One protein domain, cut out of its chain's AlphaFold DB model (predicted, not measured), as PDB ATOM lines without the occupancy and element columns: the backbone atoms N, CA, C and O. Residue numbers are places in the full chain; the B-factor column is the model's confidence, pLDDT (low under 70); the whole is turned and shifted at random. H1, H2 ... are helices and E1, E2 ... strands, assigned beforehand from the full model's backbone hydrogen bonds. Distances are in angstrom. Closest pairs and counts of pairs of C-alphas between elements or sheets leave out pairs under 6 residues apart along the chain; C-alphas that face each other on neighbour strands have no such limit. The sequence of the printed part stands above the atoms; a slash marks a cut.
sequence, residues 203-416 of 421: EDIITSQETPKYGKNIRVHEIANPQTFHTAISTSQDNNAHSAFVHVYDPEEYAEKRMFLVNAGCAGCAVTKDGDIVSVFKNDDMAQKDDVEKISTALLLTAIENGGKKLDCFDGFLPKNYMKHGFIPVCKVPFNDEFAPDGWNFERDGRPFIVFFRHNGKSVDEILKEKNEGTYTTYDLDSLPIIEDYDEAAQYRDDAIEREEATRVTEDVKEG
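This is residues 203 to 416 of the 421 residues of an uncharacterized protein of Clostridium sp. CAG:567 (UniProt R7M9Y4). Two antiparallel sheets meet where edge strand E5 comes close to edge strand E6, and each has helices over both faces: H1 and H4 cover the twisted sheet E1-E2-E3-E4-E5, while H5 and the long H8 cover the smaller sheet E6-E8-E7. Residues 406 to 416, of which 406 to 415 belong to H8, stick out of the body. The 214 printed residues, with eight named helices and eight named strands, run E1 E2 H1 H2 E3 E4 E5 H3 H4 E6 H5 E7 H6 E8 H7 H8; the class is mixed. The whole is compact, with a radius of gyration of the C-alphas of 17.4 A and spans of 48 by 46 by 35 A.

E1, residues 205 to 210, and E2, residues 219 to 223, form a hairpin, with N 209 and O 220 2.9 A apart. E2 is antiparallel to E3, residues 258 to 262, with N 221 and O 261 2.8 A apart. E3, E4, residues 267 to 271, and E5, residues 277 to 282, make a meander, each strand the antiparallel neighbour of the one before; N 260 and O 269 are 2.9 A apart, N 268 and O 281 3.0 A. H1, residues 226 to 237, is on this sheet at a height of 8.5 A, slantwise to the strands. H4, residues 295 to 305, is on the opposite face at 8.1 A, three layers in all. H2, residues 251 to 254, touches residues 226 to 230 of H1 alone, the closest C-alphas being Pro 226 and Pro 251, 4.9 A. H3, residues 284 to 289, is not on this sheet, but only just, with 4 pairs of C-alphas within 10 A. The closest C-alphas of E5 and E6, residues 310 to 314, are Ile 277 and Leu 311, 5.1 A. E8, residues 354 to 359, is antiparallel to E6, N 355 and O 313 2.8 A apart, and to E7, residues 327 to 333, N 330 and O 356 2.8 A. E6, H5, residues 318 to 323, and E7 form a split strand-helix-strand unit, E8 between its strands, with a right-handed crossover. H5 is on this sheet at 8.4 A; H8, residues 390 to 415, is on the opposite face at 8.5 A, along the strands. H7, residues 364 to 373, only just touches H4, with 3 pairs of C-alphas within 8 A; H6, residues 346 to 349, touches no helix. In H1, H3, H4, H5, H7 and H8 every O i to N i+4 pair is within hydrogen-bond range; H2 and H6 are too short for one.

E1 begins at C-alpha 205, (-0.572, -38.801, 118.575). H1 is 17.0 A long, E7 17.1 A. H8, 37.8 A, ends at C-alpha 415, (29.846, -66.279, 113.233).

The farthest C-alphas, Glu 347 and Gly 416, are 56.4 A apart. The printed part has no cut; the links H1 to H2, E7 to H6 and H7 to H8 are long. Mean pLDDT of the printed part is 93.7; residues 414 and 416 are under 70.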
ATOM      1  N   GLU A 203      -4.847 -35.622 120.458       89.38
ATOM      2  CA  GLU A 203      -5.422 -36.925 120.821       89.38
ATOM      3  C   GLU A 203      -5.081 -38.074 119.859       89.38
ATOM      4  O   GLU A 203      -5.170 -39.235 120.254       89.38
ATOM      5  N   ASP A 204      -4.672 -37.768 118.624       92.81
ATOM      6  CA  ASP A 204      -4.331 -38.777 117.623       92.81
ATOM      7  C   ASP A 204      -2.871 -39.246 117.741       92.81
ATOM      8  O   ASP A 204      -2.514 -40.253 117.131       92.81
ATOM      9  N   ILE A 205      -2.016 -38.535 118.487       93.88
ATOM     10  CA  ILE A 205      -0.572 -38.801 118.575       93.88
ATOM     11  C   ILE A 205      -0.295 -39.974 119.528       93.88
ATOM     12  O   ILE A 205      -0.587 -39.911 120.720       93.88
ATOM     13  N   ILE A 206       0.358 -41.019 119.011       94.94
ATOM     14  CA  ILE A 206       0.913 -42.134 119.795       94.94
ATOM     15  C   ILE A 206       2.309 -41.766 120.299       94.94
ATOM     16  O   ILE A 206       2.597 -41.858 121.493       94.94
ATOM     17  N   THR A 207       3.185 -41.343 119.385       93.69
ATOM     18  CA  THR A 207       4.552 -40.907 119.691       93.69
ATOM     19  C   THR A 207       4.878 -39.628 118.929       93.69
ATOM     20  O   THR A 207       4.327 -39.372 117.862       93.69
ATOM     21  N   SER A 208       5.758 -38.798 119.489       92.50
ATOM     22  CA  SER A 208       6.222 -37.552 118.875       92.50
ATOM     23  C   SER A 208       7.705 -37.394 119.155       92.50
ATOM     24  O   SER A 208       8.121 -37.405 120.318       92.50
ATOM     25  N   GLN A 209       8.503 -37.258 118.103       90.31
ATOM     26  CA  GLN A 209       9.952 -37.167 118.217       90.31
ATOM     27  C   GLN A 209      10.500 -36.055 117.330       90.31
ATOM     28  O   GLN A 209      10.236 -36.013 116.131       90.31
ATOM     29  N   GLU A 210      11.326 -35.185 117.908       88.75
ATOM     30  CA  GLU A 210      12.184 -34.300 117.122       88.75
ATOM     31  C   GLU A 210      13.336 -35.100 116.521       88.75
ATOM     32  O   GLU A 210      14.054 -35.822 117.220       88.75
ATOM     33  N   THR A 211      13.545 -34.947 115.218       86.31
ATOM     34  CA  THR A 211      14.546 -35.715 114.477       86.31
ATOM     35  C   THR A 211      15.546 -34.784 113.789       86.31
ATOM     36  O   THR A 211      15.600 -34.732 112.556       86.31
ATOM     37  N   PRO A 212      16.393 -34.059 114.549       83.00
ATOM     38  CA  PRO A 212      17.345 -33.101 113.979       83.00
ATOM     39  C   PRO A 212      18.367 -33.766 113.045       83.00
ATOM     40  O   PRO A 212      18.903 -33.121 112.145       83.00
ATOM     41  N   LYS A 213      18.609 -35.077 113.213       84.00
ATOM     42  CA  LYS A 213      19.455 -35.876 112.312       84.00
ATOM     43  C   LYS A 213      18.886 -36.004 110.891       84.00
ATOM     44  O   LYS A 213      19.651 -36.237 109.959       84.00
ATOM     45  N   TYR A 214      17.575 -35.834 110.701       84.50
ATOM     46  CA  TYR A 214      16.934 -35.927 109.383       84.50
ATOM     47  C   TYR A 214      16.864 -34.589 108.651       84.50
ATOM     48  O   TYR A 214      16.861 -34.551 107.419       84.50
ATOM     49  N   GLY A 215      16.855 -33.493 109.402       83.25
ATOM     50  CA  GLY A 215      16.756 -32.145 108.876       83.25
ATOM     51  C   GLY A 215      16.337 -31.160 109.956       83.25
ATOM     52  O   GLY A 215      16.033 -31.530 111.091       83.25
ATOM     53  N   LYS A 216      16.347 -29.883 109.588       86.06
ATOM     54  CA  LYS A 216      15.869 -28.796 110.437       86.06
ATOM     55  C   LYS A 216      14.335 -28.822 110.494       86.06
ATOM     56  O   LYS A 216      13.706 -29.113 109.481       86.06
ATOM     57  N   ASN A 217      13.766 -28.485 111.655       86.69
ATOM     58  CA  ASN A 217      12.319 -28.351 111.878       86.69
ATOM     59  C   ASN A 217      11.514 -29.622 111.550       86.69
ATOM     60  O   ASN A 217      10.397 -29.537 111.050       86.69
ATOM     61  N   ILE A 218      12.086 -30.802 111.808       89.19
ATOM     62  CA  ILE A 218      11.398 -32.080 111.599       89.19
ATOM     63  C   ILE A 218      11.008 -32.669 112.945       89.19
ATOM     64  O   ILE A 218      11.868 -33.084 113.729       89.19
ATOM     65  N   ARG A 219       9.699 -32.756 113.158       91.69
ATOM     66  CA  ARG A 219       9.072 -33.562 114.193       91.69
ATOM     67  C   ARG A 219       8.218 -34.626 113.526       91.69
ATOM     68  O   ARG A 219       7.428 -34.325 112.638       91.69
ATOM     69  N   VAL A 220       8.401 -35.868 113.939       93.94
ATOM     70  CA  VAL A 220       7.662 -37.013 113.415       93.94
ATOM     71  C   VAL A 220       6.662 -37.460 114.466       93.94
ATOM     72  O   VAL A 220       7.036 -37.708 115.612       93.94
ATOM     73  N   HIS A 221       5.406 -37.570 114.055       95.25
ATOM     74  CA  HIS A 221       4.304 -38.080 114.849       95.25
ATOM     75  C   HIS A 221       3.885 -39.444 114.313       95.25
ATOM     76  O   HIS A 221       3.483 -39.542 113.154       95.25
ATOM     77  N   GLU A 222       3.938 -40.481 115.144       97.00
ATOM     78  CA  GLU A 222       3.155 -41.689 114.883       97.00
ATOM     79  C   GLU A 222       1.726 -41.433 115.354       97.00
ATOM     80  O   GLU A 222       1.530 -41.001 116.493       97.00
ATOM     81  N   ILE A 223       0.737 -41.675 114.493       97.31
ATOM     82  CA  ILE A 223      -0.668 -41.378 114.790       97.31
ATOM     83  C   ILE A 223      -1.548 -42.629 114.761       97.31
ATOM     84  O   ILE A 223      -1.312 -43.558 113.993       97.31
ATOM     85  N   ALA A 224      -2.587 -42.633 115.595       96.56
ATOM     86  CA  ALA A 224      -3.553 -43.725 115.705       96.56
ATOM     87  C   ALA A 224      -4.760 -43.560 114.774       96.56
ATOM     88  O   ALA A 224      -5.446 -44.538 114.494       96.56
ATOM     89  N   ASN A 225      -5.057 -42.331 114.338       97.69
ATOM     90  CA  ASN A 225      -6.298 -42.000 113.645       97.69
ATOM     91  C   ASN A 225      -6.138 -42.047 112.114       97.69
ATOM     92  O   ASN A 225      -5.514 -41.150 111.537       97.69
ATOM     93  N   PRO A 226      -6.743 -43.032 111.427       97.88
ATOM     94  CA  PRO A 226      -6.582 -43.184 109.985       97.88
ATOM     95  C   PRO A 226      -7.230 -42.064 109.178       97.88
ATOM     96  O   PRO A 226      -6.730 -41.700 108.116       97.88
ATOM     97  N   GLN A 227      -8.305 -41.460 109.693       97.94
ATOM     98  CA  GLN A 227      -8.954 -40.332 109.029       97.94
ATOM     99  C   GLN A 227      -8.043 -39.099 109.017       97.94
ATOM    100  O   GLN A 227      -8.031 -38.351 108.038       97.94
ATOM    101  N   THR A 228      -7.257 -38.894 110.074       97.38
ATOM    102  CA  THR A 228      -6.272 -37.806 110.150       97.38
ATOM    103  C   THR A 228      -5.166 -38.002 109.113       97.38
ATOM    104  O   THR A 228      -4.825 -37.057 108.400       97.38
ATOM    105  N   PHE A 229      -4.664 -39.232 108.948       98.00
ATOM    106  CA  PHE A 229      -3.692 -39.546 107.897       98.00
ATOM    107  C   PHE A 229      -4.279 -39.368 106.493       98.00
ATOM    108  O   PHE A 229      -3.674 -38.684 105.669       98.00
ATOM    109  N   HIS A 230      -5.474 -39.920 106.241       97.75
ATOM    110  CA  HIS A 230      -6.186 -39.779 104.967       97.75
ATOM    111  C   HIS A 230      -6.375 -38.297 104.610       97.75
ATOM    112  O   HIS A 230      -6.007 -37.860 103.527       97.75
ATOM    113  N   THR A 231      -6.840 -37.483 105.558       96.88
ATOM    114  CA  THR A 231      -7.010 -36.040 105.342       96.88
ATOM    115  C   THR A 231      -5.689 -35.362 104.964       96.88
ATOM    116  O   THR A 231      -5.667 -34.533 104.054       96.88
ATOM    117  N   ALA A 232      -4.580 -35.725 105.618       96.44
ATOM    118  CA  ALA A 232      -3.264 -35.156 105.331       96.44
ATOM    119  C   ALA A 232      -2.772 -35.497 103.918       96.44
ATOM    120  O   ALA A 232      -2.350 -34.597 103.185       96.44
ATOM    121  N   ILE A 233      -2.873 -36.763 103.501       96.50
ATOM    122  CA  ILE A 233      -2.455 -37.157 102.153       96.50
ATOM    123  C   ILE A 233      -3.366 -36.553 101.081       96.50
ATOM    124  O   ILE A 233      -2.843 -36.010 100.109       96.50
ATOM    125  N   SER A 234      -4.688 -36.547 101.263       95.06
ATOM    126  CA  SER A 234      -5.610 -35.928 100.302       95.06
ATOM    127  C   SER A 234      -5.325 -34.436 100.139       95.06
ATOM    128  O   SER A 234      -5.194 -33.954  99.021       95.06
ATOM    129  N   THR A 235      -5.107 -33.718 101.244       93.38
ATOM    130  CA  THR A 235      -4.753 -32.286 101.207       93.38
ATOM    131  C   THR A 235      -3.405 -32.049 100.516       93.38
ATOM    132  O   THR A 235      -3.165 -30.993  99.941       93.38
ATOM    133  N   SER A 236      -2.487 -33.021 100.536       92.50
ATOM    134  CA  SER A 236      -1.204 -32.912  99.826       92.50
ATOM    135  C   SER A 236      -1.310 -33.052  98.305       92.50
ATOM    136  O   SER A 236      -0.371 -32.696  97.589       92.50
ATOM    137  N   GLN A 237      -2.431 -33.578  97.806       89.12
ATOM    138  CA  GLN A 237      -2.686 -33.706  96.373       89.12
ATOM    139  C   GLN A 237      -3.141 -32.381  95.749       89.12
ATOM    140  O   GLN A 237      -2.988 -32.195  94.538       89.12
ATOM    141  N   ASP A 238      -3.639 -31.445  96.559       85.19
ATOM    142  CA  ASP A 238      -4.072 -30.131  96.099       85.19
ATOM    143  C   ASP A 238      -2.912 -29.372  95.444       85.19
ATOM    144  O   ASP A 238      -1.826 -29.226  96.005       85.19
ATOM    145  N   ASN A 239      -3.143 -28.869  94.229       78.94
ATOM    146  CA  ASN A 239      -2.145 -28.167  93.410       78.94
ATOM    147  C   ASN A 239      -0.873 -28.981  93.086       78.94
ATOM    148  O   ASN A 239       0.097 -28.415  92.575       78.94
ATOM    149  N   ASN A 240      -0.873 -30.299  93.307       86.19
ATOM    150  CA  ASN A 240       0.230 -31.174  92.934       86.19
ATOM    151  C   ASN A 240      -0.032 -31.807  91.566       86.19
ATOM    152  O   ASN A 240      -0.871 -32.692  91.409       86.19
ATOM    153  N   ALA A 241       0.741 -31.385  90.567       86.75
ATOM    154  CA  ALA A 241       0.609 -31.894  89.211       86.75
ATOM    155  C   ALA A 241       0.812 -33.423  89.132       86.75
ATOM    156  O   ALA A 241       0.214 -34.052  88.263       86.75
ATOM    157  N   HIS A 242       1.609 -34.013  90.026       89.00
ATOM    158  CA  HIS A 242       1.955 -35.437  90.069       89.00
ATOM    159  C   HIS A 242       1.193 -36.217  91.158       89.00
ATOM    160  O   HIS A 242       1.639 -37.286  91.562       89.00
ATOM    161  N   SER A 243       0.050 -35.716  91.640       87.81
ATOM    162  CA  SER A 243      -0.748 -36.374  92.691       87.81
ATOM    163  C   SER A 243      -1.126 -37.827  92.373       87.81
ATOM    164  O   SER A 243      -1.135 -38.660  93.276       87.81
ATOM    165  N   ALA A 244      -1.342 -38.151  91.093       91.06
ATOM    166  CA  ALA A 244      -1.661 -39.495  90.601       91.06
ATOM    167  C   ALA A 244      -0.535 -40.538  90.803       91.06
ATOM    168  O   ALA A 244      -0.764 -41.727  90.615       91.06
ATOM    169  N   PHE A 245       0.679 -40.123  91.187       91.19
ATOM    170  CA  PHE A 245       1.797 -41.034  91.478       91.19
ATOM    171  C   PHE A 245       1.723 -41.662  92.871       91.19
ATOM    172  O   PHE A 245       2.530 -42.535  93.185       91.19
ATOM    173  N   VAL A 246       0.811 -41.194  93.725       91.56
ATOM    174  CA  VAL A 246       0.687 -41.660  95.103       91.56
ATOM    175  C   VAL A 246      -0.730 -42.158  95.328       91.56
ATOM    176  O   VAL A 246      -1.695 -41.420  95.141       91.56
ATOM    177  N   HIS A 247      -0.846 -43.410  95.762       93.44
ATOM    178  CA  HIS A 247      -2.129 -43.990  96.123       93.44
ATOM    179  C   HIS A 247      -2.596 -43.502  97.504       93.44
ATOM    180  O   HIS A 247      -1.820 -43.478  98.473       93.44
ATOM    181  N   VAL A 248      -3.876 -43.131  97.573       95.62
ATOM    182  CA  VAL A 248      -4.594 -42.762  98.795       95.62
ATOM    183  C   VAL A 248      -5.538 -43.904  99.130       95.62
ATOM    184  O   VAL A 248      -6.477 -44.150  98.380       95.62
ATOM    185  N   TYR A 249      -5.257 -44.603 100.226       96.75
ATOM    186  CA  TYR A 249      -6.092 -45.709 100.691       96.75
ATOM    187  C   TYR A 249      -7.308 -45.191 101.461       96.75
ATOM    188  O   TYR A 249      -7.292 -44.078 102.000       96.75
ATOM    189  N   ASP A 250      -8.327 -46.033 101.599       97.50
ATOM    190  CA  ASP A 250      -9.431 -45.740 102.507       97.50
ATOM    191  C   ASP A 250      -8.961 -45.773 103.982       97.50
ATOM    192  O   ASP A 250      -8.009 -46.489 104.330       97.50
ATOM    193  N   PRO A 251      -9.609 -45.021 104.897       98.25
ATOM    194  CA  PRO A 251      -9.254 -45.007 106.318       98.25
ATOM    195  C   PRO A 251      -9.194 -46.400 106.957       98.25
ATOM    196  O   PRO A 251      -8.316 -46.666 107.777       98.25
ATOM    197  N   GLU A 252     -10.093 -47.307 106.577       98.00
ATOM    198  CA  GLU A 252     -10.139 -48.682 107.081       98.00
ATOM    199  C   GLU A 252      -8.870 -49.462 106.728       98.00
ATOM    200  O   GLU A 252      -8.372 -50.244 107.536       98.00
ATOM    201  N   GLU A 253      -8.302 -49.225 105.549       97.88
ATOM    202  CA  GLU A 253      -7.057 -49.862 105.139       97.88
ATOM    203  C   GLU A 253      -5.848 -49.231 105.829       97.88
ATOM    204  O   GLU A 253      -4.876 -49.927 106.139       97.88
ATOM    205  N   TYR A 254      -5.867 -47.916 106.056       98.31
ATOM    206  CA  TYR A 254      -4.836 -47.233 106.837       98.31
ATOM    207  C   TYR A 254      -4.823 -47.679 108.305       98.31
ATOM    208  O   TYR A 254      -3.748 -47.732 108.897       98.31
ATOM    209  N   ALA A 255      -5.968 -48.075 108.871       97.56
ATOM    210  CA  ALA A 255      -6.068 -48.582 110.242       97.56
ATOM    211  C   ALA A 255      -5.193 -49.819 110.513       97.56
ATOM    212  O   ALA A 255      -4.792 -50.065 111.649       97.56
ATOM    213  N   GLU A 256      -4.861 -50.582 109.470       96.94
ATOM    214  CA  GLU A 256      -4.007 -51.770 109.556       96.94
ATOM    215  C   GLU A 256      -2.509 -51.463 109.365       96.94
ATOM    216  O   GLU A 256      -1.685 -52.384 109.331       96.94
ATOM    217  N   LYS A 257      -2.146 -50.181 109.231       98.12
ATOM    218  CA  LYS A 257      -0.790 -49.692 108.957       98.12
ATOM    219  C   LYS A 257      -0.300 -48.808 110.104       98.12
ATOM    220  O   LYS A 257      -1.081 -48.201 110.832       98.12
ATOM    221  N   ARG A 258       1.019 -48.689 110.245       98.50
ATOM    222  CA  ARG A 258       1.625 -47.640 111.077       98.50
ATOM    223  C   ARG A 258       1.693 -46.360 110.262       98.50
ATOM    224  O   ARG A 258       2.147 -46.396 109.122       98.50
ATOM    225  N   MET A 259       1.235 -45.249 110.823       98.56
ATOM    226  CA  MET A 259       1.070 -43.984 110.107       98.56
ATOM    227  C   MET A 259       1.941 -42.908 110.733       98.56
ATOM    228  O   MET A 259       1.840 -42.649 111.932       98.56
ATOM    229  N   PHE A 260       2.762 -42.263 109.910       97.88
ATOM    230  CA  PHE A 260       3.699 -41.241 110.353       97.88
ATOM    231  C   PHE A 260       3.441 -39.933 109.621       97.88
ATOM    232  O   PHE A 260       3.462 -39.893 108.389       97.88
ATOM    233  N   LEU A 261       3.238 -38.859 110.380       96.62
ATOM    234  CA  LEU A 261       3.080 -37.502 109.870       96.62
ATOM    235  C   LEU A 261       4.215 -36.613 110.369       96.62
ATOM    236  O   LEU A 261       4.660 -36.724 111.508       96.62
ATOM    237  N   VAL A 262       4.681 -35.718 109.507       93.56
ATOM    238  CA  VAL A 262       5.679 -34.704 109.846       93.56
ATOM    239  C   VAL A 262       4.968 -33.408 110.219       93.56
ATOM    240  O   VAL A 262       4.099 -32.934 109.479       93.56
ATOM    241  N   ASN A 263       5.362 -32.839 111.359       90.50
ATOM    242  CA  ASN A 263       4.824 -31.612 111.944       90.50
ATOM    243  C   ASN A 263       3.283 -31.612 111.914       90.50
ATOM    244  O   ASN A 263       2.635 -32.592 112.266       90.50
ATOM    245  N   ALA A 264       2.672 -30.540 111.412       84.38
ATOM    246  CA  ALA A 264       1.228 -30.363 111.333       84.38
ATOM    247  C   ALA A 264       0.505 -31.227 110.272       84.38
ATOM    248  O   ALA A 264      -0.648 -30.942 109.941       84.38
ATOM    249  N   GLY A 265       1.163 -32.256 109.729       91.75
ATOM    250  CA  GLY A 265       0.669 -33.071 108.616       91.75
ATOM    251  C   GLY A 265       1.190 -32.617 107.251       91.75
ATOM    252  O   GLY A 265       0.610 -32.969 106.230       91.75
ATOM    253  N   CYS A 266       2.280 -31.840 107.212       92.19
ATOM    254  CA  CYS A 266       2.834 -31.310 105.962       92.19
ATOM    255  C   CYS A 266       3.459 -32.396 105.074       92.19
ATOM    256  O   CYS A 266       3.670 -32.181 103.883       92.19
ATOM    257  N   ALA A 267       3.765 -33.563 105.630       94.94
ATOM    258  CA  ALA A 267       4.259 -34.717 104.899       94.94
ATOM    259  C   ALA A 267       3.968 -35.998 105.683       94.94
ATOM    260  O   ALA A 267       3.717 -35.936 106.887       94.94
ATOM    261  N   GLY A 268       4.044 -37.157 105.034       96.94
ATOM    262  CA  GLY A 268       3.790 -38.416 105.724       96.94
ATOM    263  C   GLY A 268       4.143 -39.664 104.935       96.94
ATOM    264  O   GLY A 268       4.460 -39.602 103.747       96.94
ATOM    265  N   CYS A 269       4.120 -40.795 105.632       98.06
ATOM    266  CA  CYS A 269       4.232 -42.134 105.062       98.06
ATOM    267  C   CYS A 269       3.496 -43.148 105.943       98.06
ATOM    268  O   CYS A 269       3.293 -42.910 107.138       98.06
ATOM    269  N   ALA A 270       3.117 -44.281 105.358       98.50
ATOM    270  CA  ALA A 270       2.569 -45.411 106.092       98.50
ATOM    271  C   ALA A 270       3.424 -46.662 105.870       98.50
ATOM    272  O   ALA A 270       4.020 -46.839 104.808       98.50
ATOM    273  N   VAL A 271       3.478 -47.527 106.880       98.69
ATOM    274  CA  VAL A 271       4.205 -48.800 106.839       98.69
ATOM    275  C   VAL A 271       3.233 -49.934 107.141       98.69
ATOM    276  O   VAL A 271       2.571 -49.936 108.183       98.69
ATOM    277  N   THR A 272       3.116 -50.889 106.224       98.38
ATOM    278  CA  THR A 272       2.279 -52.081 106.405       98.38
ATOM    279  C   THR A 272       2.918 -53.065 107.391       98.38
ATOM    280  O   THR A 272       4.105 -52.981 107.710       98.38
ATOM    281  N   LYS A 273       2.145 -54.045 107.874       97.06
ATOM    282  CA  LYS A 273       2.644 -55.070 108.814       97.06
ATOM    283  C   LYS A 273       3.792 -55.907 108.243       97.06
ATOM    284  O   LYS A 273       4.662 -56.336 108.992       97.06
ATOM    285  N   ASP A 274       3.794 -56.138 106.935       96.94
ATOM    286  CA  ASP A 274       4.850 -56.839 106.202       96.94
ATOM    287  C   ASP A 274       5.973 -55.901 105.715       96.94
ATOM    288  O   ASP A 274       6.868 -56.332 104.984       96.94
ATOM    289  N   GLY A 275       5.961 -54.643 106.162       98.00
ATOM    290  CA  GLY A 275       7.040 -53.675 105.987       98.00
ATOM    291  C   GLY A 275       7.077 -52.998 104.619       98.00
ATOM    292  O   GLY A 275       8.138 -52.534 104.199       98.00
ATOM    293  N   ASP A 276       5.954 -52.948 103.912       98.56
ATOM    294  CA  ASP A 276       5.806 -52.142 102.706       98.56
ATOM    295  C   ASP A 276       5.632 -50.664 103.067       98.56
ATOM    296  O   ASP A 276       4.852 -50.319 103.960       98.56
ATOM    297  N   ILE A 277       6.388 -49.793 102.403       98.69
ATOM    298  CA  ILE A 277       6.339 -48.347 102.612       98.69
ATOM    299  C   ILE A 277       5.451 -47.753 101.533       98.69
ATOM    300  O   ILE A 277       5.832 -47.671 100.367       98.69
ATOM    301  N   VAL A 278       4.287 -47.272 101.950       97.75
ATOM    302  CA  VAL A 278       3.252 -46.766 101.051       97.75
ATOM    303  C   VAL A 278       2.893 -45.324 101.388       97.75
ATOM    304  O   VAL A 278       3.226 -44.805 102.458       97.75
ATOM    305  N   SER A 279       2.194 -44.663 100.462       96.75
ATOM    306  CA  SER A 279       1.625 -43.328 100.681       96.75
ATOM    307  C   SER A 279       2.660 -42.306 101.176       96.75
ATOM    308  O   SER A 279       2.413 -41.579 102.131       96.75
ATOM    309  N   VAL A 280       3.845 -42.266 100.554       96.06
ATOM    310  CA  VAL A 280       4.868 -41.255 100.857       96.06
ATOM    311  C   VAL A 280       4.483 -39.949 100.168       96.06
ATOM    312  O   VAL A 280       4.553 -39.852  98.943       96.06
ATOM    313  N   PHE A 281       4.100 -38.937 100.940       95.19
ATOM    314  CA  PHE A 281       3.596 -37.675 100.403       95.19
ATOM    315  C   PHE A 281       4.224 -36.454 101.069       95.19
ATOM    316  O   PHE A 281       4.806 -36.523 102.153       95.19
ATOM    317  N   LYS A 282       4.076 -35.310 100.402       93.69
ATOM    318  CA  LYS A 282       4.438 -33.991 100.914       93.69
ATOM    319  C   LYS A 282       3.471 -32.955 100.355       93.69
ATOM    320  O   LYS A 282       3.282 -32.893  99.145       93.69
ATOM    321  N   ASN A 283       2.928 -32.118 101.227       93.50
ATOM    322  CA  ASN A 283       2.277 -30.869 100.870       93.50
ATOM    323  C   ASN A 283       3.350 -29.769 100.762       93.50
ATOM    324  O   ASN A 283       3.977 -29.405 101.758       93.50
ATOM    325  N   ASP A 284       3.598 -29.279  99.543       89.94
ATOM    326  CA  ASP A 284       4.659 -28.300  99.264       89.94
ATOM    327  C   ASP A 284       4.450 -26.959  99.981       89.94
ATOM    328  O   ASP A 284       5.412 -26.389 100.495       89.94
ATOM    329  N   ASP A 285       3.209 -26.475 100.045       90.75
ATOM    330  CA  ASP A 285       2.869 -25.185 100.654       90.75
ATOM    331  C   ASP A 285       3.083 -25.213 102.173       90.75
ATOM    332  O   ASP A 285       3.773 -24.352 102.726       90.75
ATOM    333  N   MET A 286       2.585 -26.253 102.849       92.12
ATOM    334  CA  MET A 286       2.824 -26.441 104.282       92.12
ATOM    335  C   MET A 286       4.312 -26.657 104.570       92.12
ATOM    336  O   MET A 286       4.870 -26.004 105.440       92.12
ATOM    337  N   ALA A 287       4.994 -27.522 103.812       90.81
ATOM    338  CA  ALA A 287       6.425 -27.771 104.000       90.81
ATOM    339  C   ALA A 287       7.274 -26.498 103.845       90.81
ATOM    340  O   ALA A 287       8.258 -26.318 104.567       90.81
ATOM    341  N   GLN A 288       6.897 -25.617 102.911       90.94
ATOM    342  CA  GLN A 288       7.541 -24.324 102.721       90.94
ATOM    343  C   GLN A 288       7.291 -23.385 103.907       90.94
ATOM    344  O   GLN A 288       8.235 -22.755 104.382       90.94
ATOM    345  N   LYS A 289       6.047 -23.290 104.395       90.69
ATOM    346  CA  LYS A 289       5.691 -22.472 105.571       90.69
ATOM    347  C   LYS A 289       6.375 -22.967 106.848       90.69
ATOM    348  O   LYS A 289       6.763 -22.159 107.688       90.69
ATOM    349  N   ASP A 290       6.593 -24.273 106.950       88.12
ATOM    350  CA  ASP A 290       7.279 -24.920 108.068       88.12
ATOM    351  C   ASP A 290       8.818 -24.799 107.992       88.12
ATOM    352  O   ASP A 290       9.513 -25.173 108.943       88.12
ATOM    353  N   ASP A 291       9.367 -24.285 106.882       88.81
ATOM    354  CA  ASP A 291      10.811 -24.244 106.599       88.81
ATOM    355  C   ASP A 291      11.464 -25.635 106.747       88.81
ATOM    356  O   ASP A 291      12.518 -25.800 107.369       88.81
ATOM    357  N   VAL A 292      10.789 -26.668 106.227       86.56
ATOM    358  CA  VAL A 292      11.230 -28.059 106.377       86.56
ATOM    359  C   VAL A 292      12.073 -28.476 105.185       86.56
ATOM    360  O   VAL A 292      11.611 -28.593 104.047       86.56
ATOM    361  N   GLU A 293      13.330 -28.797 105.465       84.12
ATOM    362  CA  GLU A 293      14.252 -29.333 104.475       84.12
ATOM    363  C   GLU A 293      14.291 -30.865 104.505       84.12
ATOM    364  O   GLU A 293      14.012 -31.502 105.515       84.12
ATOM    365  N   LYS A 294      14.714 -31.488 103.397       85.31
ATOM    366  CA  LYS A 294      15.028 -32.930 103.330       85.31
ATOM    367  C   LYS A 294      13.887 -33.877 103.748       85.31
ATOM    368  O   LYS A 294      14.176 -35.030 104.057       85.31
ATOM    369  N   ILE A 295      12.620 -33.465 103.639       88.25
ATOM    370  CA  ILE A 295      11.424 -34.263 103.998       88.25
ATOM    371  C   ILE A 295      11.492 -35.708 103.510       88.25
ATOM    372  O   ILE A 295      11.284 -36.631 104.286       88.25
ATOM    373  N   SER A 296      11.847 -35.929 102.242       88.75
ATOM    374  CA  SER A 296      11.924 -37.293 101.708       88.75
ATOM    375  C   SER A 296      12.933 -38.178 102.453       88.75
ATOM    376  O   SER A 296      12.709 -39.376 102.583       88.75
ATOM    377  N   THR A 297      14.016 -37.590 102.967       91.31
ATOM    378  CA  THR A 297      14.982 -38.299 103.818       91.31
ATOM    379  C   THR A 297      14.348 -38.658 105.149       91.31
ATOM    380  O   THR A 297      14.448 -39.803 105.563       91.31
ATOM    381  N   ALA A 298      13.671 -37.705 105.794       91.69
ATOM    382  CA  ALA A 298      13.000 -37.957 107.061       91.69
ATOM    383  C   ALA A 298      11.972 -39.081 106.942       91.69
ATOM    384  O   ALA A 298      12.066 -40.050 107.677       91.69
ATOM    385  N   LEU A 299      11.074 -39.007 105.957       95.38
ATOM    386  CA  LEU A 299      10.026 -40.010 105.768       95.38
ATOM    387  C   LEU A 299      10.590 -41.412 105.524       95.38
ATOM    388  O   LEU A 299      10.149 -42.365 106.156       95.38
ATOM    389  N   LEU A 300      11.586 -41.546 104.643       96.31
ATOM    390  CA  LEU A 300      12.165 -42.855 104.340       96.31
ATOM    391  C   LEU A 300      12.922 -43.442 105.530       96.31
ATOM    392  O   LEU A 300      12.776 -44.626 105.809       96.31
ATOM    393  N   LEU A 301      13.699 -42.631 106.252       95.81
ATOM    394  CA  LEU A 301      14.427 -43.108 107.428       95.81
ATOM    395  C   LEU A 301      13.478 -43.434 108.587       95.81
ATOM    396  O   LEU A 301      13.664 -44.459 109.234       95.81
ATOM    397  N   THR A 302      12.429 -42.631 108.793       95.62
ATOM    398  CA  THR A 302      11.341 -42.946 109.725       95.62
ATOM    399  C   THR A 302      10.702 -44.280 109.376       95.62
ATOM    400  O   THR A 302      10.564 -45.125 110.254       95.62
ATOM    401  N   ALA A 303      10.338 -44.501 108.112       97.69
ATOM    402  CA  ALA A 303       9.727 -45.753 107.692       97.69
ATOM    403  C   ALA A 303      10.664 -46.950 107.932       97.69
ATOM    404  O   ALA A 303      10.229 -47.950 108.496       97.69
ATOM    405  N   ILE A 304      11.954 -46.827 107.591       97.62
ATOM    406  CA  ILE A 304      12.974 -47.868 107.811       97.62
ATOM    407  C   ILE A 304      13.136 -48.200 109.302       97.62
ATOM    408  O   ILE A 304      13.090 -49.373 109.666       97.62
ATOM    409  N   GLU A 305      13.267 -47.197 110.182       95.69
ATOM    410  CA  GLU A 305      13.343 -47.419 111.642       95.69
ATOM    411  C   GLU A 305      12.091 -48.104 112.199       95.69
ATOM    412  O   GLU A 305      12.138 -48.736 113.251       95.69
ATOM    413  N   ASN A 306      10.973 -48.005 111.480       96.00
ATOM    414  CA  ASN A 306       9.676 -48.505 111.899       96.00
ATOM    415  C   ASN A 306       9.212 -49.758 111.139       96.00
ATOM    416  O   ASN A 306       8.022 -50.081 111.173       96.00
ATOM    417  N   GLY A 307      10.149 -50.494 110.529       96.50
ATOM    418  CA  GLY A 307       9.911 -51.808 109.914       96.50
ATOM    419  C   GLY A 307       9.774 -51.791 108.390       96.50
ATOM    420  O   GLY A 307       9.533 -52.835 107.788       96.50
ATOM    421  N   GLY A 308       9.947 -50.631 107.757       98.19
ATOM    422  CA  GLY A 308       9.943 -50.480 106.309       98.19
ATOM    423  C   GLY A 308      11.113 -51.219 105.658       98.19
ATOM    424  O   GLY A 308      12.277 -50.885 105.877       98.19
ATOM    425  N   LYS A 309      10.801 -52.216 104.829       97.94
ATOM    426  CA  LYS A 309      11.769 -53.081 104.140       97.94
ATOM    427  C   LYS A 309      11.531 -53.217 102.641       97.94
ATOM    428  O   LYS A 309      12.398 -53.750 101.947       97.94
ATOM    429  N   LYS A 310      10.396 -52.753 102.127       98.56
ATOM    430  CA  LYS A 310      10.062 -52.810 100.704       98.56
ATOM    431  C   LYS A 310       9.208 -51.616 100.291       98.56
ATOM    432  O   LYS A 310       8.688 -50.913 101.149       98.56
ATOM    433  N   LEU A 311       9.200 -51.350  98.992       98.62
ATOM    434  CA  LEU A 311       8.329 -50.380  98.329       98.62
ATOM    435  C   LEU A 311       8.304 -50.678  96.833       98.62
ATOM    436  O   LEU A 311       9.133 -51.438  96.317       98.62
ATOM    437  N   ASP A 312       7.405 -50.023  96.125       98.31
ATOM    438  CA  ASP A 312       7.397 -49.919  94.678       98.31
ATOM    439  C   ASP A 312       7.127 -48.469  94.252       98.31
ATOM    440  O   ASP A 312       6.687 -47.628  95.040       98.31
ATOM    441  N   CYS A 313       7.488 -48.131  93.016       97.31
ATOM    442  CA  CYS A 313       7.198 -46.814  92.464       97.31
ATOM    443  C   CYS A 313       7.226 -46.787  90.943       97.31
ATOM    444  O   CYS A 313       7.907 -47.589  90.305       97.31
ATOM    445  N   PHE A 314       6.574 -45.786  90.358       97.12
ATOM    446  CA  PHE A 314       6.788 -45.455  88.955       97.12
ATOM    447  C   PHE A 314       8.243 -45.030  88.700       97.12
ATOM    448  O   PHE A 314       8.826 -44.221  89.435       97.12
ATOM    449  N   ASP A 315       8.816 -45.562  87.623       95.94
ATOM    450  CA  ASP A 315      10.142 -45.217  87.130       95.94
ATOM    451  C   ASP A 315      10.224 -43.728  86.744       95.94
ATOM    452  O   ASP A 315       9.242 -43.095  86.353       95.94
ATOM    453  N   GLY A 316      11.415 -43.149  86.884       92.00
ATOM    454  CA  GLY A 316      11.686 -41.730  86.699       92.00
ATOM    455  C   GLY A 316      12.592 -41.191  87.803       92.00
ATOM    456  O   GLY A 316      13.729 -41.626  87.982       92.00
ATOM    457  N   PHE A 317      12.111 -40.203  88.558       89.44
ATOM    458  CA  PHE A 317      12.914 -39.562  89.607       89.44
ATOM    459  C   PHE A 317      13.017 -40.396  90.898       89.44
ATOM    460  O   PHE A 317      14.063 -40.392  91.559       89.44
ATOM    461  N   LEU A 318      11.941 -41.099  91.266       93.00
ATOM    462  CA  LEU A 318      11.803 -41.779  92.556       93.00
ATOM    463  C   LEU A 318      12.827 -42.907  92.780       93.00
ATOM    464  O   LEU A 318      13.460 -42.893  93.842       93.00
ATOM    465  N   PRO A 319      13.106 -43.807  91.811       96.44
ATOM    466  CA  PRO A 319      14.112 -44.864  91.961       96.44
ATOM    467  C   PRO A 319      15.461 -44.378  92.490       96.44
ATOM    468  O   PRO A 319      16.003 -44.911  93.459       96.44
ATOM    469  N   LYS A 320      15.996 -43.302  91.899       94.69
ATOM    470  CA  LYS A 320      17.286 -42.731  92.307       94.69
ATOM    471  C   LYS A 320      17.242 -42.209  93.738       94.69
ATOM    472  O   LYS A 320      18.258 -42.220  94.431       94.69
ATOM    473  N   ASN A 321      16.094 -41.699  94.169       94.94
ATOM    474  CA  ASN A 321      15.925 -41.254  95.537       94.94
ATOM    475  C   ASN A 321      15.882 -42.439  96.509       94.94
ATOM    476  O   ASN A 321      16.570 -42.382  97.522       94.94
ATOM    477  N   TYR A 322      15.185 -43.529  96.192       97.38
ATOM    478  CA  TYR A 322      15.154 -44.715  97.054       97.38
ATOM    479  C   TYR A 322      16.520 -45.404  97.163       97.38
ATOM    480  O   TYR A 322      16.937 -45.746  98.267       97.38
ATOM    481  N   MET A 323      17.298 -45.489  96.079       97.31
ATOM    482  CA  MET A 323      18.663 -46.046  96.129       97.31
ATOM    483  C   MET A 323      19.584 -45.311  97.116       97.31
ATOM    484  O   MET A 323      20.388 -45.934  97.808       97.31
ATOM    485  N   LYS A 324      19.425 -43.986  97.263       96.00
ATOM    486  CA  LYS A 324      20.160 -43.186  98.267       96.00
ATOM    487  C   LYS A 324      19.818 -43.548  99.712       96.00
ATOM    488  O   LYS A 324      20.539 -43.131 100.611       96.00
ATOM    489  N   HIS A 325      18.708 -44.248  99.927       96.94
ATOM    490  CA  HIS A 325      18.217 -44.672 101.235       96.94
ATOM    491  C   HIS A 325      18.299 -46.193 101.397       96.94
ATOM    492  O   HIS A 325      17.522 -46.769 102.140       96.94
ATOM    493  N   GLY A 326      19.216 -46.849 100.676       96.94
ATOM    494  CA  GLY A 326      19.491 -48.272 100.854       96.94
ATOM    495  C   GLY A 326      18.536 -49.221 100.132       96.94
ATOM    496  O   GLY A 326      18.648 -50.432 100.311       96.94
ATOM    497  N   PHE A 327      17.632 -48.719  99.289       98.38
ATOM    498  CA  PHE A 327      16.754 -49.577  98.495       98.38
ATOM    499  C   PHE A 327      17.449 -50.106  97.235       98.38
ATOM    500  O   PHE A 327      18.084 -49.370  96.481       98.38
ATOM    501  N   ILE A 328      17.289 -51.401  96.996       98.25
ATOM    502  CA  ILE A 328      17.828 -52.154  95.869       98.25
ATOM    503  C   ILE A 328      16.649 -52.530  94.963       98.25
ATOM    504  O   ILE A 328      15.739 -53.214  95.441       98.25
ATOM    505  N   PRO A 329      16.633 -52.110  93.688       98.50
ATOM    506  CA  PRO A 329      15.602 -52.540  92.757       98.50
ATOM    507  C   PRO A 329      15.768 -54.028  92.426       98.50
ATOM    508  O   PRO A 329      16.890 -54.521  92.296       98.50
ATOM    509  N   VAL A 330      14.652 -54.741  92.294       98.25
ATOM    510  CA  VAL A 330      14.624 -56.206  92.155       98.25
ATOM    511  C   VAL A 330      14.048 -56.642  90.809       98.25
ATOM    512  O   VAL A 330      14.622 -57.504  90.145       98.25
ATOM    513  N   CYS A 331      12.937 -56.040  90.395       98.69
ATOM    514  CA  CYS A 331      12.249 -56.292  89.131       98.69
ATOM    515  C   CYS A 331      11.440 -55.053  88.727       98.69
ATOM    516  O   CYS A 331      11.350 -54.083  89.490       98.69
ATOM    517  N   LYS A 332      10.874 -55.075  87.519       98.69
ATOM    518  CA  LYS A 332       9.975 -54.025  87.039       98.69
ATOM    519  C   LYS A 332       8.787 -54.584  86.259       98.69
ATOM    520  O   LYS A 332       8.924 -55.603  85.586       98.69
ATOM    521  N   VAL A 333       7.660 -53.886  86.323       98.56
ATOM    522  CA  VAL A 333       6.392 -54.250  85.672       98.56
ATOM    523  C   VAL A 333       6.020 -53.190  84.639       98.56
ATOM    524  O   VAL A 333       6.141 -51.999  84.948       98.56
ATOM    525  N   PRO A 334       5.629 -53.561  83.406       98.19
ATOM    526  CA  PRO A 334       5.154 -52.596  82.420       98.19
ATOM    527  C   PRO A 334       3.939 -51.817  82.936       98.19
ATOM    528  O   PRO A 334       3.089 -52.363  83.635       98.19
ATOM    529  N   PHE A 335       3.821 -50.544  82.560       97.56
ATOM    530  CA  PHE A 335       2.614 -49.773  82.855       97.56
ATOM    531  C   PHE A 335       1.387 -50.435  82.219       97.56
ATOM    532  O   PHE A 335       1.400 -50.726  81.019       97.56
ATOM    533  N   ASN A 336       0.315 -50.601  82.992       95.94
ATOM    534  CA  ASN A 336      -0.957 -51.097  82.486       95.94
ATOM    535  C   ASN A 336      -1.999 -49.968  82.464       95.94
ATOM    536  O   ASN A 336      -2.411 -49.475  83.511       95.94
ATOM    537  N   ASP A 337      -2.448 -49.599  81.261       95.81
ATOM    538  CA  ASP A 337      -3.451 -48.552  81.038       95.81
ATOM    539  C   ASP A 337      -4.790 -48.841  81.743       95.81
ATOM    540  O   ASP A 337      -5.486 -47.897  82.110       95.81
ATOM    541  N   GLU A 338      -5.152 -50.113  81.961       95.19
ATOM    542  CA  GLU A 338      -6.389 -50.505  82.661       95.19
ATOM    543  C   GLU A 338      -6.354 -50.178  84.161       95.19
ATOM    544  O   GLU A 338      -7.404 -49.967  84.763       95.19
ATOM    545  N   PHE A 339      -5.155 -50.103  84.745       93.38
ATOM    546  CA  PHE A 339      -4.925 -49.773  86.155       93.38
ATOM    547  C   PHE A 339      -4.292 -48.387  86.334       93.38
ATOM    548  O   PHE A 339      -3.762 -48.077  87.401       93.38
ATOM    549  N   ALA A 340      -4.322 -47.548  85.293       94.50
ATOM    550  CA  ALA A 340      -3.837 -46.181  85.389       94.50
ATOM    551  C   ALA A 340      -4.609 -45.429  86.492       94.50
ATOM    552  O   ALA A 340      -5.843 -45.462  86.486       94.50
ATOM    553  N   PRO A 341      -3.920 -44.736  87.419       92.06
ATOM    554  CA  PRO A 341      -4.590 -43.977  88.465       92.06
ATOM    555  C   PRO A 341      -5.531 -42.911  87.900       92.06
ATOM    556  O   PRO A 341      -5.280 -42.330  86.837       92.06
ATOM    557  N   ASP A 342      -6.584 -42.593  88.648       90.19
ATOM    558  CA  ASP A 342      -7.494 -41.514  88.280       90.19
ATOM    559  C   ASP A 342      -6.729 -40.194  88.086       90.19
ATOM    560  O   ASP A 342      -5.909 -39.782  88.907       90.19
ATOM    561  N   GLY A 343      -6.987 -39.523  86.961       89.88
ATOM    562  CA  GLY A 343      -6.308 -38.275  86.606       89.88
ATOM    563  C   GLY A 343      -4.881 -38.434  86.061       89.88
ATOM    564  O   GLY A 343      -4.202 -37.419  85.886       89.88
ATOM    565  N   TRP A 344      -4.422 -39.656  85.754       95.00
ATOM    566  CA  TRP A 344      -3.111 -39.885  85.136       95.00
ATOM    567  C   TRP A 344      -2.932 -39.089  83.834       95.00
ATOM    568  O   TRP A 344      -3.744 -39.165  82.906       95.00
ATOM    569  N   ASN A 345      -1.837 -38.331  83.734       95.12
ATOM    570  CA  ASN A 345      -1.544 -37.523  82.556       95.12
ATOM    571  C   ASN A 345      -0.623 -38.287  81.595       95.12
ATOM    572  O   ASN A 345       0.596 -38.149  81.641       95.12
ATOM    573  N   PHE A 346      -1.212 -39.047  80.670       96.06
ATOM    574  CA  PHE A 346      -0.463 -39.844  79.688       96.06
ATOM    575  C   PHE A 346       0.483 -39.035  78.789       96.06
ATOM    576  O   PHE A 346       1.480 -39.582  78.320       96.06
ATOM    577  N   GLU A 347       0.187 -37.763  78.508       96.50
ATOM    578  CA  GLU A 347       1.045 -36.921  77.664       96.50
ATOM    579  C   GLU A 347       2.308 -36.488  78.414       96.50
ATOM    580  O   GLU A 347       3.406 -36.524  77.859       96.50
ATOM    581  N   ARG A 348       2.155 -36.098  79.682       95.00
ATOM    582  CA  ARG A 348       3.258 -35.634  80.527       95.00
ATOM    583  C   ARG A 348       4.067 -36.788  81.113       95.00
ATOM    584  O   ARG A 348       5.293 -36.733  81.095       95.00
ATOM    585  N   ASP A 349       3.382 -37.787  81.663       95.00
ATOM    586  CA  ASP A 349       3.982 -38.846  82.484       95.00
ATOM    587  C   ASP A 349       4.247 -40.129  81.694       95.00
ATOM    588  O   ASP A 349       5.048 -40.964  82.109       95.00
ATOM    589  N   GLY A 350       3.613 -40.284  80.529       96.31
ATOM    590  CA  GLY A 350       3.782 -41.454  79.681       96.31
ATOM    591  C   GLY A 350       3.241 -42.734  80.322       96.31
ATOM    592  O   GLY A 350       2.148 -42.753  80.889       96.31
ATOM    593  N   ARG A 351       4.008 -43.815  80.155       97.38
ATOM    594  CA  ARG A 351       3.722 -45.184  80.615       97.38
ATOM    595  C   ARG A 351       4.981 -45.776  81.264       97.38
ATOM    596  O   ARG A 351       5.635 -46.623  80.652       97.38
ATOM    597  N   PRO A 352       5.410 -45.250  82.423       97.25
ATOM    598  CA  PRO A 352       6.639 -45.685  83.073       97.25
ATOM    599  C   PRO A 352       6.475 -47.094  83.646       97.25
ATOM    600  O   PRO A 352       5.392 -47.474  84.080       97.25
ATOM    601  N   PHE A 353       7.563 -47.860  83.702       98.25
ATOM    602  CA  PHE A 353       7.564 -49.103  84.470       98.25
ATOM    603  C   PHE A 353       7.268 -48.827  85.950       98.25
ATOM    604  O   PHE A 353       7.606 -47.762  86.460       98.25
ATOM    605  N   ILE A 354       6.708 -49.806  86.652       98.25
ATOM    606  CA  ILE A 354       6.665 -49.831  88.115       98.25
ATOM    607  C   ILE A 354       7.858 -50.658  88.588       98.25
ATOM    608  O   ILE A 354       8.019 -51.804  88.177       98.25
ATOM    609  N   VAL A 355       8.732 -50.081  89.406       98.75
ATOM    610  CA  VAL A 355       9.967 -50.708  89.880       98.75
ATOM    611  C   VAL A 355       9.792 -51.134  91.329       98.75
ATOM    612  O   VAL A 355       9.462 -50.321  92.188       98.75
ATOM    613  N   PHE A 356      10.077 -52.402  91.604       98.81
ATOM    614  CA  PHE A 356       9.949 -53.011  92.922       98.81
ATOM    615  C   PHE A 356      11.291 -52.998  93.647       98.81
ATOM    616  O   PHE A 356      12.314 -53.401  93.086       98.81
ATOM    617  N   PHE A 357      11.296 -52.579  94.910       98.81
ATOM    618  CA  PHE A 357      12.501 -52.419  95.718       98.81
ATOM    619  C   PHE A 357      12.451 -53.219  97.012       98.81
ATOM    620  O   PHE A 357      11.441 -53.247  97.708       98.81
ATOM    621  N   ARG A 358      13.606 -53.762  97.399       98.31
ATOM    622  CA  ARG A 358      13.868 -54.247  98.760       98.31
ATOM    623  C   ARG A 358      14.894 -53.366  99.455       98.31
ATOM    624  O   ARG A 358      15.785 -52.829  98.804       98.31
ATOM    625  N   HIS A 359      14.830 -53.254 100.770       97.94
ATOM    626  CA  HIS A 359      15.839 -52.557 101.552       97.94
ATOM    627  C   HIS A 359      17.080 -53.442 101.755       97.94
ATOM    628  O   HIS A 359      16.990 -54.664 101.879       97.94
ATOM    629  N   ASN A 360      18.265 -52.833 101.790       95.62
ATOM    630  CA  ASN A 360      19.530 -53.540 101.999       95.62
ATOM    631  C   ASN A 360      19.794 -53.894 103.475       95.62
ATOM    632  O   ASN A 360      20.779 -54.564 103.774       95.62
ATOM    633  N   GLY A 361      18.927 -53.459 104.393       94.62
ATOM    634  CA  GLY A 361      18.999 -53.731 105.829       94.62
ATOM    635  C   GLY A 361      20.124 -53.012 106.575       94.62
ATOM    636  O   GLY A 361      20.405 -53.386 107.708       94.62
ATOM    637  N   LYS A 362      20.763 -52.003 105.970       95.44
ATOM    638  CA  LYS A 362      21.662 -51.097 106.693       95.44
ATOM    639  C   LYS A 362      20.876 -50.283 107.717       95.44
ATOM    640  O   LYS A 362      19.711 -49.954 107.499       95.44
ATOM    641  N   SER A 363      21.528 -49.921 108.813       95.44
ATOM    642  CA  SER A 363      20.964 -48.984 109.781       95.44
ATOM    643  C   SER A 363      20.801 -47.584 109.176       95.44
ATOM    644  O   SER A 363      21.481 -47.202 108.217       95.44
ATOM    645  N   VAL A 364      19.928 -46.774 109.773       94.69
ATOM    646  CA  VAL A 364      19.739 -45.376 109.363       94.69
ATOM    647  C   VAL A 364      21.029 -44.558 109.441       94.69
ATOM    648  O   VAL A 364      21.270 -43.721 108.569       94.69
ATOM    649  N   ASP A 365      21.889 -44.819 110.424       94.94
ATOM    650  CA  ASP A 365      23.159 -44.104 110.571       94.94
ATOM    651  C   ASP A 365      24.146 -44.450 109.445       94.94
ATOM    652  O   ASP A 365      24.816 -43.563 108.908       94.94
ATOM    653  N   GLU A 366      24.193 -45.714 109.017       96.56
ATOM    654  CA  GLU A 366      24.980 -46.138 107.852       96.56
ATOM    655  C   GLU A 366      24.466 -45.490 106.563       96.56
ATOM    656  O   GLU A 366      25.257 -44.974 105.772       96.56
ATOM    657  N   ILE A 367      23.145 -45.445 106.372       96.19
ATOM    658  CA  ILE A 367      22.520 -44.804 105.208       96.19
ATOM    659  C   ILE A 367      22.851 -43.308 105.169       96.19
ATOM    660  O   ILE A 367      23.251 -42.780 104.129       96.19
ATOM    661  N   LEU A 368      22.708 -42.613 106.301       94.00
ATOM    662  CA  LEU A 368      23.037 -41.192 106.409       94.00
ATOM    663  C   LEU A 368      24.512 -40.934 106.102       94.00
ATOM    664  O   LEU A 368      24.829 -39.985 105.380       94.00
ATOM    665  N   LYS A 369      25.409 -41.788 106.603       95.19
ATOM    666  CA  LYS A 369      26.838 -41.713 106.300       95.19
ATOM    667  C   LYS A 369      27.096 -41.847 104.798       95.19
ATOM    668  O   LYS A 369      27.708 -40.954 104.216       95.19
ATOM    669  N   GLU A 370      26.579 -42.892 104.156       95.88
ATOM    670  CA  GLU A 370      26.786 -43.122 102.718       95.88
ATOM    671  C   GLU A 370      26.204 -42.004 101.855       95.88
ATOM    672  O   GLU A 370      26.790 -41.597 100.849       95.88
ATOM    673  N   LYS A 371      25.059 -41.456 102.260       93.00
ATOM    674  CA  LYS A 371      24.436 -40.321 101.583       93.00
ATOM    675  C   LYS A 371      25.285 -39.055 101.682       93.00
ATOM    676  O   LYS A 371      25.420 -38.349 100.682       93.00
ATOM    677  N   ASN A 372      25.854 -38.776 102.854       91.81
ATOM    678  CA  ASN A 372      26.720 -37.617 103.081       91.81
ATOM    679  C   ASN A 372      28.067 -37.749 102.354       91.81
ATOM    680  O   ASN A 372      28.587 -36.756 101.850       91.81
ATOM    681  N   GLU A 373      28.614 -38.963 102.273       96.12
ATOM    682  CA  GLU A 373      29.867 -39.261 101.568       96.12
ATOM    683  C   GLU A 373      29.673 -39.449 100.052       96.12
ATOM    684  O   GLU A 373      30.641 -39.422  99.293       96.12
ATOM    685  N   GLY A 374      28.431 -39.627  99.591       94.81
ATOM    686  CA  GLY A 374      28.117 -39.920  98.193       94.81
ATOM    687  C   GLY A 374      28.511 -41.336  97.757       94.81
ATOM    688  O   GLY A 374      28.735 -41.561  96.570       94.81
ATOM    689  N   THR A 375      28.610 -42.275  98.699       96.38
ATOM    690  CA  THR A 375      29.084 -43.658  98.498       96.38
ATOM    691  C   THR A 375      27.953 -44.683  98.367       96.38
ATOM    692  O   THR A 375      28.214 -45.879  98.232       96.38
ATOM    693  N   TYR A 376      26.694 -44.233  98.364       94.75
ATOM    694  CA  TYR A 376      25.532 -45.090  98.122       94.75
ATOM    695  C   TYR A 376      25.597 -45.754  96.737       94.75
ATOM    696  O   TYR A 376      26.075 -45.183  95.756       94.75
ATOM    697  N   THR A 377      25.084 -46.980  96.651       94.81
ATOM    698  CA  THR A 377      25.071 -47.748  95.399       94.81
ATOM    699  C   THR A 377      23.923 -47.299  94.497       94.81
ATOM    700  O   THR A 377      22.835 -46.981  94.969       94.81
ATOM    701  N   THR A 378      24.167 -47.281  93.187       95.31
ATOM    702  CA  THR A 378      23.131 -47.070  92.167       95.31
ATOM    703  C   THR A 378      23.062 -48.286  91.257       95.31
ATOM    704  O   THR A 378      24.059 -48.989  91.091       95.31
ATOM    705  N   TYR A 379      21.887 -48.533  90.693       96.44
ATOM    706  CA  TYR A 379      21.598 -49.712  89.889       96.44
ATOM    707  C   TYR A 379      21.064 -49.291  88.524       96.44
ATOM    708  O   TYR A 379      20.363 -48.285  88.408       96.44
ATOM    709  N   ASP A 380      21.401 -50.075  87.505       96.19
ATOM    710  CA  ASP A 380      20.871 -49.904  86.158       96.19
ATOM    711  C   ASP A 380      19.481 -50.545  86.056       96.19
ATOM    712  O   ASP A 380      19.346 -51.772  86.080       96.19
ATOM    713  N   LEU A 381      18.446 -49.710  85.949       96.94
ATOM    714  CA  LEU A 381      17.053 -50.151  85.879       96.94
ATOM    715  C   LEU A 381      16.727 -50.877  84.566       96.94
ATOM    716  O   LEU A 381      15.779 -51.666  84.519       96.94
ATOM    717  N   ASP A 382      17.507 -50.668  83.502       95.69
ATOM    718  CA  ASP A 382      17.299 -51.346  82.218       95.69
ATOM    719  C   ASP A 382      17.673 -52.828  82.278       95.69
ATOM    720  O   ASP A 382      17.104 -53.637  81.546       95.69
ATOM    721  N   SER A 383      18.557 -53.193  83.208       95.81
ATOM    722  CA  SER A 383      18.997 -54.572  83.433       95.81
ATOM    723  C   SER A 383      18.025 -55.423  84.262       95.81
ATOM    724  O   SER A 383      18.222 -56.634  84.381       95.81
ATOM    725  N   LEU A 384      16.991 -54.809  84.848       98.00
ATOM    726  CA  LEU A 384      16.058 -55.502  85.734       98.00
ATOM    727  C   LEU A 384      15.178 -56.497  84.968       98.00
ATOM    728  O   LEU A 384      14.725 -56.184  83.861       98.00
ATOM    729  N   PRO A 385      14.866 -57.662  85.569       98.19
ATOM    730  CA  PRO A 385      13.888 -58.573  85.002       98.19
ATOM    731  C   PRO A 385      12.531 -57.873  84.886       98.19
ATOM    732  O   PRO A 385      12.068 -57.227  85.831       98.19
ATOM    733  N   ILE A 386      11.919 -58.018  83.712       98.56
ATOM    734  CA  ILE A 386      10.551 -57.579  83.454       98.56
ATOM    735  C   ILE A 386       9.621 -58.723  83.845       98.56
ATOM    736  O   ILE A 386       9.809 -59.852  83.389       98.56
ATOM    737  N   ILE A 387       8.649 -58.422  84.696       98.31
ATOM    738  CA  ILE A 387       7.576 -59.333  85.096       98.31
ATOM    739  C   ILE A 387       6.270 -58.676  84.651       98.31
ATOM    740  O   ILE A 387       6.074 -57.490  84.888       98.31
ATOM    741  N   GLU A 388       5.424 -59.411  83.932       97.19
ATOM    742  CA  GLU A 388       4.230 -58.834  83.292       97.19
ATOM    743  C   GLU A 388       3.101 -58.562  84.295       97.19
ATOM    744  O   GLU A 388       2.363 -57.593  84.142       97.19
ATOM    745  N   ASP A 389       2.978 -59.408  85.318       97.31
ATOM    746  CA  ASP A 389       1.939 -59.313  86.339       97.31
ATOM    747  C   ASP A 389       2.455 -58.625  87.613       97.31
ATOM    748  O   ASP A 389       3.580 -58.863  88.067       97.31
ATOM    749  N   TYR A 390       1.628 -57.748  88.187       97.06
ATOM    750  CA  TYR A 390       1.997 -56.953  89.357       97.06
ATOM    751  C   TYR A 390       2.175 -57.819  90.610       97.06
ATOM    752  O   TYR A 390       3.159 -57.654  91.336       97.06
ATOM    753  N   ASP A 391       1.262 -58.761  90.846       97.50
ATOM    754  CA  ASP A 391       1.290 -59.617  92.031       97.50
ATOM    755  C   ASP A 391       2.453 -60.614  91.943       97.50
ATOM    756  O   ASP A 391       3.156 -60.846  92.929       97.50
ATOM    757  N   GLU A 392       2.741 -61.140  90.746       98.25
ATOM    758  CA  GLU A 392       3.938 -61.954  90.507       98.25
ATOM    759  C   GLU A 392       5.233 -61.166  90.766       98.25
ATOM    760  O   GLU A 392       6.193 -61.710  91.322       98.25
ATOM    761  N   ALA A 393       5.283 -59.881  90.405       98.44
ATOM    762  CA  ALA A 393       6.444 -59.034  90.664       98.44
ATOM    763  C   ALA A 393       6.613 -58.712  92.154       98.44
ATOM    764  O   ALA A 393       7.736 -58.765  92.670       98.44
ATOM    765  N   ALA A 394       5.505 -58.443  92.850       98.31
ATOM    766  CA  ALA A 394       5.478 -58.274  94.297       98.31
ATOM    767  C   ALA A 394       6.000 -59.532  95.003       98.31
ATOM    768  O   ALA A 394       6.911 -59.435  95.830       98.31
ATOM    769  N   GLN A 395       5.514 -60.712  94.609       98.31
ATOM    770  CA  GLN A 395       5.984 -61.990  95.144       98.31
ATOM    771  C   GLN A 395       7.465 -62.229  94.824       98.31
ATOM    772  O   GLN A 395       8.223 -62.640  95.694       98.31
ATOM    773  N   TYR A 396       7.920 -61.920  93.606       98.50
ATOM    774  CA  TYR A 396       9.327 -62.073  93.225       98.50
ATOM    775  C   TYR A 396      10.270 -61.218  94.091       98.50
ATOM    776  O   TYR A 396      11.360 -61.667  94.471       98.50
ATOM    777  N   ARG A 397       9.856 -59.986  94.417       98.38
ATOM    778  CA  ARG A 397      10.557 -59.111  95.366       98.38
ATOM    779  C   ARG A 397      10.552 -59.710  96.770       98.38
ATOM    780  O   ARG A 397      11.602 -59.732  97.413       98.38
ATOM    781  N   ASP A 398       9.407 -60.192  97.232       98.25
ATOM    782  CA  ASP A 398       9.245 -60.724  98.584       98.25
ATOM    783  C   ASP A 398      10.071 -62.009  98.782       98.25
ATOM    784  O   ASP A 398      10.841 -62.100  99.739       98.25
ATOM    785  N   ASP A 399      10.092 -62.912  97.797       97.50
ATOM    786  CA  ASP A 399      10.985 -64.076  97.761       97.50
ATOM    787  C   ASP A 399      12.470 -63.671  97.836       97.50
ATOM    788  O   ASP A 399      13.309 -64.375  98.405       97.50
ATOM    789  N   ALA A 400      12.848 -62.545  97.218       96.06
ATOM    790  CA  ALA A 400      14.217 -62.042  97.285       96.06
ATOM    791  C   ALA A 400      14.580 -61.529  98.687       96.06
ATOM    792  O   ALA A 400      15.734 -61.679  99.093       96.06
ATOM    793  N   ILE A 401      13.617 -60.961  99.416       96.12
ATOM    794  CA  ILE A 401      13.780 -60.552 100.816       96.12
ATOM    795  C   ILE A 401      13.955 -61.789 101.699       96.12
ATOM    796  O   ILE A 401      14.938 -61.870 102.431       96.12
ATOM    797  N   GLU A 402      13.084 -62.791 101.564       94.69
ATOM    798  CA  GLU A 402      13.159 -64.026 102.356       94.69
ATOM    799  C   GLU A 402      14.481 -64.783 102.143       94.69
ATOM    800  O   GLU A 402      15.108 -65.245 103.099       94.69
ATOM    801  N   ARG A 403      14.964 -64.875 100.893       93.12
ATOM    802  CA  ARG A 403      16.264 -65.502 100.573       93.12
ATOM    803  C   ARG A 403      17.446 -64.786 101.229       93.12
ATOM    804  O   ARG A 403      18.398 -65.438 101.667       93.12
ATOM    805  N   GLU A 404      17.413 -63.458 101.264       89.50
ATOM    806  CA  GLU A 404      18.445 -62.633 101.896       89.50
ATOM    807  C   GLU A 404      18.413 -62.789 103.422       89.50
ATOM    808  O   GLU A 404      19.454 -63.042 104.031       89.50
ATOM    809  N   GLU A 405      17.231 -62.700 104.035       88.50
ATOM    810  CA  GLU A 405      17.038 -62.896 105.477       88.50
ATOM    811  C   GLU A 405      17.520 -64.291 105.908       88.50
ATOM    812  O   GLU A 405      18.300 -64.415 106.855       88.50
ATOM    813  N   ALA A 406      17.165 -65.339 105.156       87.06
ATOM    814  CA  ALA A 406      17.644 -66.697 105.408       87.06
ATOM    815  C   ALA A 406      19.176 -66.801 105.318       87.06
ATOM    816  O   ALA A 406      19.803 -67.478 106.135       87.06
ATOM    817  N   THR A 407      19.794 -66.111 104.355       86.88
ATOM    818  CA  THR A 407      21.254 -66.102 104.188       86.88
ATOM    819  C   THR A 407      21.937 -65.440 105.387       86.88
ATOM    820  O   THR A 407      22.843 -66.042 105.965       86.88
ATOM    821  N   ARG A 408      21.454 -64.277 105.842       83.25
ATOM    822  CA  ARG A 408      21.996 -63.574 107.024       83.25
ATOM    823  C   ARG A 408      21.914 -64.410 108.290       83.25
ATOM    824  O   ARG A 408      22.915 -64.556 108.981       83.25
ATOM    825  N   VAL A 409      20.770 -65.049 108.540       79.88
ATOM    826  CA  VAL A 409      20.612 -65.957 109.690       79.88
ATOM    827  C   VAL A 409      21.646 -67.084 109.637       79.88
ATOM    828  O   VAL A 409      22.248 -67.424 110.655       79.88
ATOM    829  N   THR A 410      21.911 -67.656 108.457       79.88
ATOM    830  CA  THR A 410      22.945 -68.697 108.341       79.88
ATOM    831  C   THR A 410      24.367 -68.181 108.562       79.88
ATOM    832  O   THR A 410      25.214 -68.953 109.012       79.88
ATOM    833  N   GLU A 411      24.651 -66.916 108.251       76.50
ATOM    834  CA  GLU A 411      25.952 -66.282 108.490       76.50
ATOM    835  C   GLU A 411      26.139 -65.924 109.968       76.50
ATOM    836  O   GLU A 411      27.154 -66.307 110.548       76.50
ATOM    837  N   ASP A 412      25.137 -65.334 110.621       75.38
ATOM    838  CA  ASP A 412      25.178 -65.009 112.053       75.38
ATOM    839  C   ASP A 412      25.347 -66.263 112.925       75.38
ATOM    840  O   ASP A 412      26.149 -66.278 113.865       75.38
ATOM    841  N   VAL A 413      24.675 -67.365 112.560       73.94
ATOM    842  CA  VAL A 413      24.854 -68.677 113.210       73.94
ATOM    843  C   VAL A 413      26.274 -69.220 113.010       73.94
ATOM    844  O   VAL A 413      26.827 -69.835 113.923       73.94
ATOM    845  N   LYS A 414      26.895 -68.999 111.843       67.06
ATOM    846  CA  LYS A 414      28.293 -69.399 111.590       67.06
ATOM    847  C   LYS A 414      29.295 -68.522 112.339       67.06
ATOM    848  O   LYS A 414      30.343 -69.027 112.735       67.06
ATOM    849  N   GLU A 415      28.987 -67.242 112.534       75.19
ATOM    850  CA  GLU A 415      29.846 -66.279 113.233       75.19
ATOM    851  C   GLU A 415      29.628 -66.239 114.755       75.19
ATOM    852  O   GLU A 415      30.377 -65.566 115.463       75.19
ATOM    853  N   GLY A 416      28.651 -66.984 115.282       57.66
ATOM    854  CA  GLY A 416      28.386 -67.077 116.719       57.66
ATOM    855  C   GLY A 416      27.798 -65.802 117.328       57.66
ATOM    856  O   GLY A 416      27.952 -65.581 118.530       57.66
TER     857      GLY A 416